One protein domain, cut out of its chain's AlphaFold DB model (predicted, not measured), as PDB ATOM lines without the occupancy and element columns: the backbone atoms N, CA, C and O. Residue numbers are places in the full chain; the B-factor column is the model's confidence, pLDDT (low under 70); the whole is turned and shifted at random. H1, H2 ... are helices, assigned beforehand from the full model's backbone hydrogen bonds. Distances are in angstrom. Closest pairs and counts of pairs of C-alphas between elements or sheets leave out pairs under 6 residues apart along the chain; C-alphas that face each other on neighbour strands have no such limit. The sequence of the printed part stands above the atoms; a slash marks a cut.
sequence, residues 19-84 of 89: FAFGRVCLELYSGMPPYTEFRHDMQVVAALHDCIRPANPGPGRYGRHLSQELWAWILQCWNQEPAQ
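This is residues 19 to 84 of the 89 residues of the protein "Protein kinase domain-containing protein" of Jaapia argillacea MUCL 33604 (UniProt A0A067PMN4). Two helices, H1 and H3, lie side by side and run opposite ways, while the shorter H2 is set off from both, joined to them by stretches with no named element. The printed part has 66 residues with three named helices, in the order H1, H2, H3, and no named strand. The class is all helix, though under half of the residues, 31 of 66, are in named elements. The whole is compact, with a radius of gyration of the C-alphas of 11.9 A, and flat, spanning 31 by 30 by 15 A.

H1, the longest helix, holds residues 19 to 30 and is 17.0 A long, beginning at C-alpha 19 (48.456, -38.833, -9.253). H3, residues 68 to 77, measures 14.5 A and ends at C-alpha 77 (50.944, -43.023, -10.246). H2, residues 41 to 49, measures 12.4 A.

H1 touches H3 at a shallow tilt of 31 degrees; their closest C-alphas, of Gly 22 and Ile 74, are 4.9 A apart. H2 is apart from H1 and H3. Every O i to N i+4 pair is within hydrogen-bond range in H1, H2 and H3.

The C-alphas farthest apart, of Gly 63 and Ala 83, are 33.9 A apart. The link from H2 to H3, residues 50 to 67, is long. The printed part has no cut, and no printed residue is under 70 in pLDDT.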
ATOM      1  N   PHE A  19      48.668 -38.513 -10.665       95.69
ATOM      2  CA  PHE A  19      48.456 -38.833  -9.253       95.69
ATOM      3  C   PHE A  19      46.964 -38.932  -8.910       95.69
ATOM      4  O   PHE A  19      46.524 -39.869  -8.228       95.69
ATOM      5  N   ALA A  20      46.166 -37.968  -9.377       94.75
ATOM      6  CA  ALA A  20      44.719 -37.978  -9.187       94.75
ATOM      7  C   ALA A  20      44.067 -39.193  -9.865       94.75
ATOM      8  O   ALA A  20      43.198 -39.828  -9.265       94.75
ATOM      9  N   PHE A  21      44.540 -39.580 -11.049       95.81
ATOM     10  CA  PHE A  21      44.066 -40.752 -11.776       95.81
ATOM     11  C   PHE A  21      44.273 -42.047 -10.985       95.81
ATOM     12  O   PHE A  21      43.331 -42.825 -10.843       95.81
ATOM     13  N   GLY A  22      45.439 -42.242 -10.358       95.38
ATOM     14  CA  GLY A  22      45.667 -43.399  -9.481       95.38
ATOM     15  C   GLY A  22      44.631 -43.505  -8.350       95.38
ATOM     16  O   GLY A  22      44.162 -44.599  -8.029       95.38
ATOM     17  N   ARG A  23      44.189 -42.365  -7.785       93.88
ATOM     18  CA  ARG A  23      43.112 -42.331  -6.773       93.88
ATOM     19  C   ARG A  23      41.761 -42.737  -7.349       93.88
ATOM     20  O   ARG A  23      41.057 -43.510  -6.706       93.88
ATOM     21  N   VAL A  24      41.430 -42.259  -8.545       94.94
ATOM     22  CA  VAL A  24      40.204 -42.653  -9.253       94.94
ATOM     23  C   VAL A  24      40.208 -44.157  -9.532       94.94
ATOM     24  O   VAL A  24      39.214 -44.828  -9.271       94.94
ATOM     25  N   CYS A  25      41.330 -44.726  -9.982       93.81
ATOM     26  CA  CYS A  25      41.452 -46.170 -10.180       93.81
ATOM     27  C   CYS A  25      41.192 -46.952  -8.888       93.81
ATOM     28  O   CYS A  25      40.417 -47.910  -8.903       93.81
ATOM     29  N   LEU A  26      41.792 -46.534  -7.767       93.44
ATOM     30  CA  LEU A  26      41.552 -47.161  -6.467       93.44
ATOM     31  C   LEU A  26      40.069 -47.089  -6.065       93.44
ATOM     32  O   LEU A  26      39.503 -48.087  -5.614       93.44
ATOM     33  N   GLU A  27      39.434 -45.932  -6.239       93.75
ATOM     34  CA  GLU A  27      38.022 -45.716  -5.908       93.75
ATOM     35  C   GLU A  27      37.095 -46.593  -6.755       93.75
ATOM     36  O   GLU A  27      36.224 -47.284  -6.224       93.75
ATOM     37  N   LEU A  28      37.327 -46.651  -8.068       92.31
ATOM     38  CA  LEU A  28      36.551 -47.479  -8.992       92.31
ATOM     39  C   LEU A  28      36.677 -48.974  -8.679       92.31
ATOM     40  O   LEU A  28      35.689 -49.715  -8.752       92.31
ATOM     41  N   TYR A  29      37.879 -49.434  -8.327       91.75
ATOM     42  CA  TYR A  29      38.106 -50.838  -7.991       91.75
ATOM     43  C   TYR A  29      37.485 -51.212  -6.651       91.75
ATOM     44  O   TYR A  29      36.721 -52.181  -6.583       91.75
ATOM     45  N   SER A  30      37.786 -50.433  -5.613       91.00
ATOM     46  CA  SER A  30      37.332 -50.692  -4.247       91.00
ATOM     47  C   SER A  30      35.845 -50.405  -4.046       91.00
ATOM     48  O   SER A  30      35.233 -51.005  -3.166       91.00
ATOM     49  N   GLY A  31      35.245 -49.519  -4.847       92.19
ATOM     50  CA  GLY A  31      33.890 -49.015  -4.634       92.19
ATOM     51  C   GLY A  31      33.754 -48.148  -3.380       92.19
ATOM     52  O   GLY A  31      32.645 -48.025  -2.855       92.19
ATOM     53  N   MET A  32      34.869 -47.620  -2.878       90.06
ATOM     54  CA  MET A  32      34.975 -46.822  -1.662       90.06
ATOM     55  C   MET A  32      35.869 -45.606  -1.928       90.06
ATOM     56  O   MET A  32      36.810 -45.714  -2.717       90.06
ATOM     57  N   PRO A  33      35.623 -44.463  -1.268       88.81
ATOM     58  CA  PRO A  33      36.505 -43.316  -1.407       88.81
ATOM     59  C   PRO A  33      37.916 -43.669  -0.906       88.81
ATOM     60  O   PRO A  33      38.058 -44.411   0.065       88.81
ATOM     61  N   PRO A  34      38.984 -43.154  -1.534       85.69
ATOM     62  CA  PRO A  34      40.341 -43.359  -1.037       85.69
ATOM     63  C   PRO A  34      40.486 -42.756   0.368       85.69
ATOM     64  O   PRO A  34      39.899 -41.710   0.645       85.69
ATOM     65  N   TYR A  35      41.314 -43.379   1.212       85.62
ATOM     66  CA  TYR A  35      41.534 -42.988   2.611       85.62
ATOM     67  C   TYR A  35      40.307 -43.129   3.532       85.62
ATOM     68  O   TYR A  35      40.095 -42.308   4.425       85.62
ATOM     69  N   THR A  36      39.495 -44.176   3.347       85.19
ATOM     70  CA  THR A  36      38.339 -44.483   4.215       85.19
ATOM     71  C   THR A  36      38.659 -44.561   5.713       85.19
ATOM     72  O   THR A  36      37.767 -44.420   6.544       85.19
ATOM     73  N   GLU A  37      39.917 -44.818   6.066       85.06
ATOM     74  CA  GLU A  37      40.426 -44.893   7.434       85.06
ATOM     75  C   GLU A  37      40.504 -43.529   8.135       85.06
ATOM     76  O   GLU A  37      40.539 -43.467   9.367       85.06
ATOM     77  N   PHE A  38      40.514 -42.433   7.376       89.06
ATOM     78  CA  PHE A  38      40.589 -41.079   7.906       89.06
ATOM     79  C   PHE A  38      39.202 -40.437   7.960       89.06
ATOM     80  O   PHE A  38      38.436 -40.459   7.002       89.06
ATOM     81  N   ARG A  39      38.874 -39.835   9.108       89.88
ATOM     82  CA  ARG A  39      37.560 -39.222   9.359       89.88
ATOM     83  C   ARG A  39      37.478 -37.781   8.858       89.88
ATOM     84  O   ARG A  39      36.384 -37.288   8.594       89.88
ATOM     85  N   HIS A  40      38.616 -37.099   8.790       90.94
ATOM     86  CA  HIS A  40      38.701 -35.682   8.461       90.94
ATOM     87  C   HIS A  40      39.735 -35.430   7.365       90.94
ATOM     88  O   HIS A  40      40.828 -35.993   7.405       90.94
ATOM     89  N   ASP A  41      39.439 -34.499   6.457       89.31
ATOM     90  CA  ASP A  41      40.322 -34.138   5.339       89.31
ATOM     91  C   ASP A  41      41.723 -33.713   5.797       89.31
ATOM     92  O   ASP A  41      42.712 -34.052   5.157       89.31
ATOM     93  N   MET A  42      41.839 -33.054   6.955       90.75
ATOM     94  CA  MET A  42      43.139 -32.682   7.531       90.75
ATOM     95  C   MET A  42      44.041 -33.889   7.820       90.75
ATOM     96  O   MET A  42      45.259 -33.777   7.711       90.75
ATOM     97  N   GLN A  43      43.468 -35.051   8.151       93.25
ATOM     98  CA  GLN A  43      44.239 -36.285   8.332       93.25
ATOM     99  C   GLN A  43      44.742 -36.818   6.988       93.25
ATOM    100  O   GLN A  43      45.862 -37.309   6.911       93.25
ATOM    101  N   VAL A  44      43.952 -36.665   5.920       90.81
ATOM    102  CA  VAL A  44      44.370 -37.006   4.554       90.81
ATOM    103  C   VAL A  44      45.500 -36.080   4.099       90.81
ATOM    104  O   VAL A  44      46.482 -36.550   3.537       90.81
ATOM    105  N   VAL A  45      45.401 -34.775   4.370       91.00
ATOM    106  CA  VAL A  45      46.462 -33.797   4.069       91.00
ATOM    107  C   VAL A  45      47.751 -34.141   4.820       91.00
ATOM    108  O   VAL A  45      48.813 -34.174   4.204       91.00
ATOM    109  N   ALA A  46      47.662 -34.458   6.116       91.62
ATOM    110  CA  ALA A  46      48.812 -34.899   6.905       91.62
ATOM    111  C   ALA A  46      49.419 -36.201   6.353       91.62
ATOM    112  O   ALA A  46      50.627 -36.285   6.162       91.62
ATOM    113  N   ALA A  47      48.587 -37.181   5.992       91.00
ATOM    114  CA  ALA A  47      49.040 -38.420   5.369       91.00
ATOM    115  C   ALA A  47      49.756 -38.173   4.030       91.00
ATOM    116  O   ALA A  47      50.790 -38.781   3.766       91.00
ATOM    117  N   LEU A  48      49.250 -37.261   3.194       90.12
ATOM    118  CA  LEU A  48      49.904 -36.880   1.940       90.12
ATOM    119  C   LEU A  48      51.271 -36.230   2.184       90.12
ATOM    120  O   LEU A  48      52.225 -36.573   1.485       90.12
ATOM    121  N   HIS A  49      51.367 -35.340   3.175       87.62
ATOM    122  CA  HIS A  49      52.624 -34.718   3.597       87.62
ATOM    123  C   HIS A  49      53.642 -35.766   4.075       87.62
ATOM    124  O   HIS A  49      54.788 -35.769   3.631       87.62
ATOM    125  N   ASP A  50      53.202 -36.724   4.891       89.31
ATOM    126  CA  ASP A  50      54.043 -37.795   5.442       89.31
ATOM    127  C   ASP A  50      54.283 -38.945   4.451       89.31
ATOM    128  O   ASP A  50      54.797 -40.007   4.801       89.31
ATOM    129  N   CYS A  51      53.909 -38.743   3.188       87.38
ATOM    130  CA  CYS A  51      54.039 -39.708   2.105       87.38
ATOM    131  C   CYS A  51      53.288 -41.036   2.333       87.38
ATOM    132  O   CYS A  51      53.561 -42.036   1.668       87.38
ATOM    133  N   ILE A  52      52.285 -41.045   3.211       88.81
ATOM    134  CA  ILE A  52      51.426 -42.196   3.484       88.81
ATOM    135  C   ILE A  52      50.450 -42.386   2.315       88.81
ATOM    136  O   ILE A  52      49.710 -41.481   1.907       88.81
ATOM    137  N   ARG A  53      50.455 -43.593   1.748       88.50
ATOM    138  CA  ARG A  53      49.569 -43.997   0.647       88.50
ATOM    139  C   ARG A  53      48.420 -44.862   1.177       88.50
ATOM    140  O   ARG A  53      48.612 -45.533   2.192       88.50
ATOM    141  N   PRO A  54      47.252 -44.875   0.507       85.88
ATOM    142  CA  PRO A  54      46.160 -45.765   0.880       85.88
ATOM    143  C   PRO A  54      46.615 -47.226   0.879       85.88
ATOM    144  O   PRO A  54      47.416 -47.637   0.032       85.88
ATOM    145  N   ALA A  55      46.073 -48.023   1.795       86.31
ATOM    146  CA  ALA A  55      46.288 -49.463   1.783       86.31
ATOM    147  C   ALA A  55      45.639 -50.117   0.550       86.31
ATOM    148  O   ALA A  55      44.679 -49.599  -0.027       86.31
ATOM    149  N   ASN A  56      46.139 -51.295   0.167       88.25
ATOM    150  CA  ASN A  56      45.464 -52.114  -0.835       88.25
ATOM    151  C   ASN A  56      44.049 -52.464  -0.318       88.25
ATOM    152  O   ASN A  56      43.928 -52.956   0.808       88.25
ATOM    153  N   PRO A  57      42.982 -52.240  -1.107       87.31
ATOM    154  CA  PRO A  57      41.602 -52.411  -0.650       87.31
ATOM    155  C   PRO A  57      41.175 -53.886  -0.528       87.31
ATOM    156  O   PRO A  57      40.026 -54.167  -0.173       87.31
ATOM    157  N   GLY A  58      42.055 -54.836  -0.862       87.50
ATOM    158  CA  GLY A  58      41.755 -56.260  -0.899       87.50
ATOM    159  C   GLY A  58      40.575 -56.551  -1.839       87.50
ATOM    160  O   GLY A  58      40.585 -56.083  -2.977       87.50
ATOM    161  N   PRO A  59      39.547 -57.300  -1.396       86.06
ATOM    162  CA  PRO A  59      38.361 -57.580  -2.211       86.06
ATOM    163  C   PRO A  59      37.464 -56.349  -2.462       86.06
ATOM    164  O   PRO A  59      36.537 -56.417  -3.275       86.06
ATOM    165  N   GLY A  60      37.698 -55.231  -1.765       86.56
ATOM    166  CA  GLY A  60      36.853 -54.040  -1.839       86.56
ATOM    167  C   GLY A  60      35.375 -54.318  -1.526       86.56
ATOM    168  O   GLY A  60      35.000 -55.364  -0.995       86.56
ATOM    169  N   ARG A  61      34.502 -53.376  -1.889       88.69
ATOM    170  CA  ARG A  61      33.047 -53.464  -1.687       88.69
ATOM    171  C   ARG A  61      32.382 -54.542  -2.542       88.69
ATOM    172  O   ARG A  61      31.362 -55.097  -2.146       88.69
ATOM    173  N   TYR A  62      32.929 -54.812  -3.725       86.88
ATOM    174  CA  TYR A  62      32.312 -55.693  -4.723       86.88
ATOM    175  C   TYR A  62      32.885 -57.116  -4.736       86.88
ATOM    176  O   TYR A  62      32.519 -57.901  -5.608       86.88
ATOM    177  N   GLY A  63      33.798 -57.460  -3.823       86.25
ATOM    178  CA  GLY A  63      34.424 -58.786  -3.792       86.25
ATOM    179  C   GLY A  63      35.428 -59.038  -4.924       86.25
ATOM    180  O   GLY A  63      35.787 -60.186  -5.175       86.25
ATOM    181  N   ARG A  64      35.865 -57.993  -5.638       83.94
ATOM    182  CA  ARG A  64      36.794 -58.106  -6.771       83.94
ATOM    183  C   ARG A  64      38.226 -58.014  -6.275       83.94
ATOM    184  O   ARG A  64      38.565 -57.103  -5.529       83.94
ATOM    185  N   HIS A  65      39.074 -58.923  -6.736       83.38
ATOM    186  CA  HIS A  65      40.495 -58.860  -6.431       83.38
ATOM    187  C   HIS A  65      41.174 -57.815  -7.321       83.38
ATOM    188  O   HIS A  65      41.043 -57.860  -8.546       83.38
ATOM    189  N   LEU A  66      41.900 -56.882  -6.711       89.50
ATOM    190  CA  LEU A  66      42.796 -55.991  -7.439       89.50
ATOM    191  C   LEU A  66      44.067 -56.773  -7.787       89.50
ATOM    192  O   LEU A  66      44.752 -57.249  -6.884       89.50
ATOM    193  N   SER A  67      44.364 -56.938  -9.079       91.44
ATOM    194  CA  SER A  67      45.556 -57.685  -9.495       91.44
ATOM    195  C   SER A  67      46.833 -57.002  -9.000       91.44
ATOM    196  O   SER A  67      46.869 -55.782  -8.803       91.44
ATOM    197  N   GLN A  68      47.893 -57.786  -8.798       92.25
ATOM    198  CA  GLN A  68      49.171 -57.259  -8.323       92.25
ATOM    199  C   GLN A  68      49.774 -56.264  -9.322       92.25
ATOM    200  O   GLN A  68      50.336 -55.251  -8.913       92.25
ATOM    201  N   GLU A  69      49.617 -56.523 -10.620       94.19
ATOM    202  CA  GLU A  69      50.112 -55.674 -11.704       94.19
ATOM    203  C   GLU A  69      49.408 -54.320 -11.704       94.19
ATOM    204  O   GLU A  69      50.063 -53.278 -11.735       94.19
ATOM    205  N   LEU A  70      48.074 -54.317 -11.612       92.88
ATOM    206  CA  LEU A  70      47.325 -53.069 -11.575       92.88
ATOM    207  C   LEU A  70      47.581 -52.297 -10.280       92.88
ATOM    208  O   LEU A  70      47.685 -51.073 -10.306       92.88
ATOM    209  N   TRP A  71      47.718 -52.992  -9.151       94.81
ATOM    210  CA  TRP A  71      48.089 -52.346  -7.898       94.81
ATOM    211  C   TRP A  71      49.468 -51.688  -7.987       94.81
ATOM    212  O   TRP A  71      49.616 -50.528  -7.608       94.81
ATOM    213  N   ALA A  72      50.460 -52.385  -8.543       95.25
ATOM    214  CA  ALA A  72      51.787 -51.825  -8.773       95.25
ATOM    215  C   ALA A  72      51.731 -50.594  -9.690       95.25
ATOM    216  O   ALA A  72      52.414 -49.607  -9.428       95.25
ATOM    217  N   TRP A  73      50.882 -50.618 -10.718       95.56
ATOM    218  CA  TRP A  73      50.678 -49.477 -11.607       95.56
ATOM    219  C   TRP A  73      50.046 -48.275 -10.886       95.56
ATOM    220  O   TRP A  73      50.554 -47.160 -10.988       95.56
ATOM    221  N   ILE A  74      49.006 -48.495 -10.071       95.50
ATOM    222  CA  ILE A  74      48.399 -47.443  -9.234       95.50
ATOM    223  C   ILE A  74      49.438 -46.835  -8.281       95.50
ATOM    224  O   ILE A  74      49.485 -45.616  -8.114       95.50
ATOM    225  N   LEU A  75      50.306 -47.658  -7.683       95.19
ATOM    226  CA  LEU A  75      51.385 -47.172  -6.821       95.19
ATOM    227  C   LEU A  75      52.401 -46.307  -7.583       95.19
ATOM    228  O   LEU A  75      52.877 -45.319  -7.025       95.19
ATOM    229  N   GLN A  76      52.702 -46.622  -8.847       96.38
ATOM    230  CA  GLN A  76      53.568 -45.784  -9.687       96.38
ATOM    231  C   GLN A  76      52.951 -44.407  -9.955       96.38
ATOM    232  O   GLN A  76      53.666 -43.407  -9.920       96.38
ATOM    233  N   CYS A  77      51.630 -44.316 -10.141       96.81
ATOM    234  CA  CYS A  77      50.944 -43.023 -10.246       96.81
ATOM    235  C   CYS A  77      51.143 -42.142  -9.004       96.81
ATOM    236  O   CYS A  77      51.076 -40.920  -9.100       96.81
ATOM    237  N   TRP A  78      51.401 -42.742  -7.840       95.31
ATOM    238  CA  TRP A  78      51.638 -42.027  -6.586       95.31
ATOM    239  C   TRP A  78      53.112 -41.919  -6.204       95.31
ATOM    240  O   TRP A  78      53.420 -41.722  -5.020       95.31
ATOM    241  N   ASN A  79      54.021 -42.030  -7.177       95.25
ATOM    242  CA  ASN A  79      55.433 -41.764  -6.939       95.25
ATOM    243  C   ASN A  79      55.607 -40.366  -6.321       95.25
ATOM    244  O   ASN A  79      54.924 -39.406  -6.702       95.25
ATOM    245  N   GLN A  80      56.484 -40.286  -5.320       92.38
ATOM    246  CA  GLN A  80      56.768 -39.044  -4.617       92.38
ATOM    247  C   GLN A  80      57.435 -38.022  -5.535       92.38
ATOM    248  O   GLN A  80      57.130 -36.841  -5.427       92.38
ATOM    249  N   GLU A  81      58.295 -38.485  -6.441       94.00
ATOM    250  CA  GLU A  81      58.880 -37.665  -7.494       94.00
ATOM    251  C   GLU A  81      57.885 -37.580  -8.665       94.00
ATOM    252  O   GLU A  81      57.637 -38.611  -9.305       94.00
ATOM    253  N   PRO A  82      57.289 -36.403  -8.963       95.19
ATOM    254  CA  PRO A  82      56.309 -36.272 -10.039       95.19
ATOM    255  C   PRO A  82      56.829 -36.775 -11.387       95.19
ATOM    256  O   PRO A  82      56.114 -37.494 -12.080       95.19
ATOM    257  N   ALA A  83      58.099 -36.507 -11.710       96.06
ATOM    258  CA  ALA A  83      58.721 -36.926 -12.968       96.06
ATOM    259  C   ALA A  83      58.878 -38.453 -13.123       96.06
ATOM    260  O   ALA A  83      59.160 -38.937 -14.216       96.06
ATOM    261  N   GLN A  84      58.721 -39.222 -12.040       97.00
ATOM    262  CA  GLN A  84      58.783 -40.689 -12.048       97.00
ATOM    263  C   GLN A  84      57.394 -41.336 -12.159       97.00
ATOM    264  O   GLN A  84      57.269 -42.560 -12.057       97.00
TER     265      GLN A  84